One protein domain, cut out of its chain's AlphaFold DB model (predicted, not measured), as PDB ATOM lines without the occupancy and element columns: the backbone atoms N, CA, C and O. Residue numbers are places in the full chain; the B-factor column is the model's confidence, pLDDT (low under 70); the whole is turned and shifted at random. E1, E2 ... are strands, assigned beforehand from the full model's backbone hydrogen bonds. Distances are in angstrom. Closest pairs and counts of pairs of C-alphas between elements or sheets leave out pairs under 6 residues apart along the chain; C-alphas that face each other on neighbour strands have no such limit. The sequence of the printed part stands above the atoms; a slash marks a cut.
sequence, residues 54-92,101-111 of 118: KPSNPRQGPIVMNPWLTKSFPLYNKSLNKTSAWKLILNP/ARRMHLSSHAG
ATOM      1  N   LYS A  54     195.820 164.123 181.116       84.56
ATOM      2  CA  LYS A  54     196.474 165.318 180.605       84.56
ATOM      3  C   LYS A  54     197.994 165.114 180.624       84.56
ATOM      4  O   LYS A  54     198.511 164.488 181.562       84.56
ATOM      5  N   PRO A  55     198.719 165.611 179.608       78.06
ATOM      6  CA  PRO A  55     200.174 165.542 179.595       78.06
ATOM      7  C   PRO A  55     200.746 166.254 180.826       78.06
ATOM      8  O   PRO A  55     200.186 167.246 181.281       78.06
ATOM      9  N   SER A  56     201.853 165.744 181.370       68.69
ATOM     10  CA  SER A  56     202.544 166.390 182.489       68.69
ATOM     11  C   SER A  56     203.071 167.746 182.036       68.69
ATOM     12  O   SER A  56     204.062 167.820 181.309       68.69
ATOM     13  N   ASN A  57     202.397 168.827 182.416       71.06
ATOM     14  CA  ASN A  57     202.924 170.169 182.238       71.06
ATOM     15  C   ASN A  57     203.168 170.768 183.624       71.06
ATOM     16  O   ASN A  57     202.216 170.890 184.397       71.06
ATOM     17  N   PRO A  58     204.393 171.215 183.940       63.97
ATOM     18  CA  PRO A  58     204.691 171.850 185.223       63.97
ATOM     19  C   PRO A  58     203.873 173.130 185.478       63.97
ATOM     20  O   PRO A  58     203.815 173.606 186.606       63.97
ATOM     21  N   ARG A  59     203.212 173.692 184.453       67.62
ATOM     22  CA  ARG A  59     202.295 174.837 184.587       67.62
ATOM     23  C   ARG A  59     200.844 174.448 184.891       67.62
ATOM     24  O   ARG A  59     200.038 175.324 185.186       67.62
ATOM     25  N   GLN A  60     200.480 173.169 184.797       65.25
ATOM     26  CA  GLN A  60     199.094 172.700 184.917       65.25
ATOM     27  C   GLN A  60     198.709 172.381 186.365       65.25
ATOM     28  O   GLN A  60     198.253 171.286 186.663       65.25
ATOM     29  N   GLY A  61     198.838 173.376 187.247       68.44
ATOM     30  CA  GLY A  61     198.242 173.378 188.588       68.44
ATOM     31  C   GLY A  61     198.525 172.140 189.464       68.44
ATOM     32  O   GLY A  61     199.382 171.313 189.158       68.44
ATOM     33  N   PRO A  62     197.825 172.008 190.602       74.38
ATOM     34  CA  PRO A  62     197.908 170.806 191.422       74.38
ATOM     35  C   PRO A  62     197.233 169.615 190.726       74.38
ATOM     36  O   PRO A  62     196.236 169.765 190.016       74.38
ATOM     37  N   ILE A  63     197.751 168.406 190.965       76.31
ATOM     38  CA  ILE A  63     197.131 167.163 190.490       76.31
ATOM     39  C   ILE A  63     195.738 167.038 191.118       76.31
ATOM     40  O   ILE A  63     195.600 166.992 192.340       76.31
ATOM     41  N   VAL A  64     194.705 166.947 190.278       83.44
ATOM     42  CA  VAL A  64     193.326 166.741 190.725       83.44
ATOM     43  C   VAL A  64     193.032 165.246 190.724       83.44
ATOM     44  O   VAL A  64     193.203 164.572 189.706       83.44
ATOM     45  N   MET A  65     192.597 164.725 191.870       83.56
ATOM     46  CA  MET A  65     192.110 163.352 191.978       83.56
ATOM     47  C   MET A  65     190.691 163.243 191.436       83.56
ATOM     48  O   MET A  65     189.882 164.158 191.584       83.56
ATOM     49  N   ASN A  66     190.386 162.103 190.827       87.31
ATOM     50  CA  ASN A  66     189.068 161.813 190.301       87.31
ATOM     51  C   ASN A  66     188.053 161.734 191.461       87.31
ATOM     52  O   ASN A  66     188.124 160.795 192.266       87.31
ATOM     53  N   PRO A  67     187.085 162.665 191.546       85.25
ATOM     54  CA  PRO A  67     186.135 162.723 192.658       85.25
ATOM     55  C   PRO A  67     185.136 161.555 192.658       85.25
ATOM     56  O   PRO A  67     184.504 161.282 193.675       85.25
ATOM     57  N   TRP A  68     184.983 160.842 191.536       84.50
ATOM     58  CA  TRP A  68     184.117 159.660 191.441       84.50
ATOM     59  C   TRP A  68     184.798 158.385 191.927       84.50
ATOM     60  O   TRP A  68     184.118 157.420 192.274       84.50
ATOM     61  N   LEU A  69     186.131 158.375 191.968       83.44
ATOM     62  CA  LEU A  69     186.911 157.246 192.470       83.44
ATOM     63  C   LEU A  69     187.453 157.496 193.879       83.44
ATOM     64  O   LEU A  69     187.682 156.536 194.615       83.44
ATOM     65  N   THR A  70     187.637 158.758 194.273       83.88
ATOM     66  CA  THR A  70     188.314 159.138 195.517       83.88
ATOM     67  C   THR A  70     187.481 160.069 196.386       83.88
ATOM     68  O   THR A  70     186.766 160.940 195.901       83.88
ATOM     69  N   LYS A  71     187.610 159.905 197.704       80.69
ATOM     70  CA  LYS A  71     187.203 160.898 198.701       80.69
ATOM     71  C   LYS A  71     188.453 161.426 199.381       80.69
ATOM     72  O   LYS A  71     189.322 160.640 199.766       80.69
ATOM     73  N   SER A  72     188.527 162.744 199.545       72.75
ATOM     74  CA  SER A  72     189.490 163.323 200.472       72.75
ATOM     75  C   SER A  72     189.122 162.871 201.881       72.75
ATOM     76  O   SER A  72     187.951 162.882 202.272       72.75
ATOM     77  N   PHE A  73     190.118 162.437 202.642       67.50
ATOM     78  CA  PHE A  73     189.952 162.179 204.061       67.50
ATOM     79  C   PHE A  73     191.018 162.971 204.816       67.50
ATOM     80  O   PHE A  73     192.203 162.864 204.486       67.50
ATOM     81  N   PRO A  74     190.629 163.798 205.798       63.62
ATOM     82  CA  PRO A  74     191.601 164.541 206.576       63.62
ATOM     83  C   PRO A  74     192.402 163.556 207.430       63.62
ATOM     84  O   PRO A  74     191.850 162.909 208.318       63.62
ATOM     85  N   LEU A  75     193.708 163.451 207.189       61.22
ATOM     86  CA  LEU A  75     194.592 162.848 208.179       61.22
ATOM     87  C   LEU A  75     194.795 163.870 209.294       61.22
ATOM     88  O   LEU A  75     195.302 164.969 209.068       61.22
ATOM     89  N   TYR A  76     194.368 163.523 210.505       52.00
ATOM     90  CA  TYR A  76     194.712 164.295 211.689       52.00
ATOM     91  C   TYR A  76     196.167 163.982 212.050       52.00
ATOM     92  O   TYR A  76     196.441 162.976 212.698       52.00
ATOM     93  N   ASN A  77     197.103 164.821 211.603       55.59
ATOM     94  CA  ASN A  77     198.478 164.792 212.091       55.59
ATOM     95  C   ASN A  77     198.739 166.038 212.951       55.59
ATOM     96  O   ASN A  77     198.521 167.165 212.506       55.59
ATOM     97  N   LYS A  78     199.176 165.828 214.199       51.59
ATOM     98  CA  LYS A  78     199.507 166.889 215.169       51.59
ATOM     99  C   LYS A  78     200.791 167.647 214.816       51.59
ATOM    100  O   LYS A  78     201.031 168.701 215.394       51.59
ATOM    101  N   SER A  79     201.600 167.132 213.890       51.22
ATOM    102  CA  SER A  79     202.872 167.730 213.492       51.22
ATOM    103  C   SER A  79     202.862 168.063 212.000       51.22
ATOM    104  O   SER A  79     202.791 167.163 211.174       51.22
ATOM    105  N   LEU A  80     202.900 169.367 211.706       50.09
ATOM    106  CA  LEU A  80     203.267 170.026 210.444       50.09
ATOM    107  C   LEU A  80     202.618 169.504 209.139       50.09
ATOM    108  O   LEU A  80     202.950 168.457 208.600       50.09
ATOM    109  N   ASN A  81     201.795 170.385 208.563       47.78
ATOM    110  CA  ASN A  81     201.250 170.382 207.202       47.78
ATOM    111  C   ASN A  81     200.105 169.389 206.937       47.78
ATOM    112  O   ASN A  81     200.229 168.174 207.013       47.78
ATOM    113  N   LYS A  82     198.954 169.963 206.582       46.69
ATOM    114  CA  LYS A  82     197.692 169.304 206.231       46.69
ATOM    115  C   LYS A  82     197.887 168.428 204.982       46.69
ATOM    116  O   LYS A  82     197.624 168.873 203.866       46.69
ATOM    117  N   THR A  83     198.374 167.200 205.137       53.53
ATOM    118  CA  THR A  83     198.474 166.251 204.026       53.53
ATOM    119  C   THR A  83     197.077 165.735 203.694       53.53
ATOM    120  O   THR A  83     196.390 165.103 204.498       53.53
ATOM    121  N   SER A  84     196.607 166.082 202.496       58.47
ATOM    122  CA  SER A  84     195.335 165.584 201.974       58.47
ATOM    123  C   SER A  84     195.545 164.136 201.546       58.47
ATOM    124  O   SER A  84     196.089 163.893 200.470       58.47
ATOM    125  N   ALA A  85     195.157 163.176 202.384       67.88
ATOM    126  CA  ALA A  85     195.103 161.788 201.952       67.88
ATOM    127  C   ALA A  85     193.833 161.535 201.148       67.88
ATOM    128  O   ALA A  85     192.766 162.104 201.404       67.88
ATOM    129  N   TRP A  86     193.955 160.633 200.185       69.06
ATOM    130  CA  TRP A  86     192.859 160.225 199.326       69.06
ATOM    131  C   TRP A  86     192.564 158.759 199.583       69.06
ATOM    132  O   TRP A  86     193.464 157.921 199.576       69.06
ATOM    133  N   LYS A  87     191.289 158.449 199.806       80.00
ATOM    134  CA  LYS A  87     190.810 157.076 199.941       80.00
ATOM    135  C   LYS A  87     189.962 156.724 198.730       80.00
ATOM    136  O   LYS A  87     189.078 157.492 198.346       80.00
ATOM    137  N   LEU A  88     190.206 155.551 198.152       81.00
ATOM    138  CA  LEU A  88     189.339 154.997 197.118       81.00
ATOM    139  C   LEU A  88     187.949 154.718 197.709       81.00
ATOM    140  O   LEU A  88     187.824 154.070 198.748       81.00
ATOM    141  N   ILE A  89     186.907 155.225 197.054       80.50
ATOM    142  CA  ILE A  89     185.504 154.984 197.434       80.50
ATOM    143  C   ILE A  89     185.072 153.587 196.979       80.50
ATOM    144  O   ILE A  89     184.253 152.937 197.622       80.50
ATOM    145  N   LEU A  90     185.617 153.153 195.844       77.19
ATOM    146  CA  LEU A  90     185.267 151.923 195.152       77.19
ATOM    147  C   LEU A  90     186.472 150.990 195.153       77.19
ATOM    148  O   LEU A  90     187.608 151.442 195.013       77.19
ATOM    149  N   ASN A  91     186.226 149.686 195.269       78.56
ATOM    150  CA  ASN A  91     187.273 148.697 195.061       78.56
ATOM    151  C   ASN A  91     187.485 148.524 193.542       78.56
ATOM    152  O   ASN A  91     186.573 148.060 192.852       78.56
ATOM    153  N   PRO A  92     188.651 148.908 192.988       69.19
ATOM    154  CA  PRO A  92     188.869 148.881 191.543       69.19
ATOM    155  C   PRO A  92     188.849 147.457 190.971       69.19
ATOM    156  O   PRO A  92     188.525 147.273 189.800       69.19
ATOM    157  N   ALA A 101     183.555 153.730 185.212       84.00
ATOM    158  CA  ALA A 101     184.523 153.964 186.284       84.00
ATOM    159  C   ALA A 101     185.825 153.164 186.101       84.00
ATOM    160  O   ALA A 101     186.897 153.661 186.425       84.00
ATOM    161  N   ARG A 102     185.754 151.959 185.519       84.12
ATOM    162  CA  ARG A 102     186.931 151.115 185.245       84.12
ATOM    163  C   ARG A 102     187.830 151.694 184.151       84.12
ATOM    164  O   ARG A 102     188.996 151.333 184.049       84.12
ATOM    165  N   ARG A 103     187.278 152.584 183.323       86.00
ATOM    166  CA  ARG A 103     187.976 153.250 182.218       86.00
ATOM    167  C   ARG A 103     188.522 154.624 182.598       86.00
ATOM    168  O   ARG A 103     189.133 155.271 181.757       86.00
ATOM    169  N   MET A 104     188.263 155.083 183.820       89.50
ATOM    170  CA  MET A 104     188.759 156.363 184.304       89.50
ATOM    171  C   MET A 104     190.119 156.207 184.967       89.50
ATOM    172  O   MET A 104     190.383 155.244 185.683       89.50
ATOM    173  N   HIS A 105     190.951 157.218 184.788       88.44
ATOM    174  CA  HIS A 105     192.170 157.406 185.537       88.44
ATOM    175  C   HIS A 105     191.874 157.960 186.933       88.44
ATOM    176  O   HIS A 105     190.885 158.667 187.166       88.44
ATOM    177  N   LEU A 106     192.763 157.624 187.867       84.56
ATOM    178  CA  LEU A 106     192.693 158.076 189.253       84.56
ATOM    179  C   LEU A 106     192.998 159.574 189.390       84.56
ATOM    180  O   LEU A 106     192.408 160.244 190.231       84.56
ATOM    181  N   SER A 107     193.896 160.094 188.555       84.38
ATOM    182  CA  SER A 107     194.347 161.484 188.543       84.38
ATOM    183  C   SER A 107     194.072 162.146 187.195       84.38
ATOM    184  O   SER A 107     193.902 161.474 186.180       84.38
ATOM    185  N   SER A 108     194.043 163.479 187.172       82.62
ATOM    186  CA  SER A 108     193.848 164.253 185.942       82.62
ATOM    187  C   SER A 108     195.082 164.285 185.035       82.62
ATOM    188  O   SER A 108     194.934 164.341 183.818       82.62
ATOM    189  N   HIS A 109     196.291 164.275 185.605       82.06
ATOM    190  CA  HIS A 109     197.560 164.377 184.875       82.06
ATOM    191  C   HIS A 109     198.400 163.114 185.070       82.06
ATOM    192  O   HIS A 109     198.344 162.479 186.130       82.06
ATOM    193  N   ALA A 110     199.203 162.780 184.059       71.75
ATOM    194  CA  ALA A 110     200.320 161.862 184.225       71.75
ATOM    195  C   ALA A 110     201.400 162.579 185.045       71.75
ATOM    196  O   ALA A 110     201.903 163.616 184.628       71.75
ATOM    197  N   GLY A 111     201.733 162.071 186.224       66.00
ATOM    198  CA  GLY A 111     202.709 162.701 187.104       66.00
ATOM    199  C   GLY A 111     203.169 161.738 188.183       66.00
ATOM    200  O   GLY A 111     202.485 160.760 188.484       66.00
TER     201      GLY A 111
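This is residues 54 to 92 and 101 to 111 of the 118 residues of an uncharacterized protein of Rachicladosporium sp. CCFEE 5018 (UniProt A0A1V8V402). There is little regular structure: one two-stranded antiparallel hairpin, E1 and E2, with a loop at one end and winding stretches with no named element, residues 54 to 69 and 101 to 111, towards the other. The printed part has 50 residues, with no named helix and two named strands, E1 then E2, holding 10 residues; the class is all strand. It is loose, with a radius of gyration of the C-alphas of 12.9 A, and flat, spanning 36 by 31 by 12 A.

E1, residues 70 to 74, measures 12.7 A from C-alpha 70 at (188.314, 159.138, 195.517) to C-alpha 74. E2, residues 84 to 88, measures 13.1 A and ends with C-alpha 88 at (189.339, 154.997, 197.118).

E1 and E2 form a hairpin through a short link of 9 residues, antiparallel at 140 degrees. C-alphas 70 and 88 face each other at 4.6 A. N 71 and O 87, 2.9 A apart, are within hydrogen-bond range.

The C-alphas farthest apart, Ser 79 and Arg 103, are 37.5 A apart. Residues 93 to 100 are not printed; C-alphas 92 and 101 are 8.5 A apart across this cut. Mean pLDDT of the printed part is 72.6, with 21 residues under 70, among them 73 to 86.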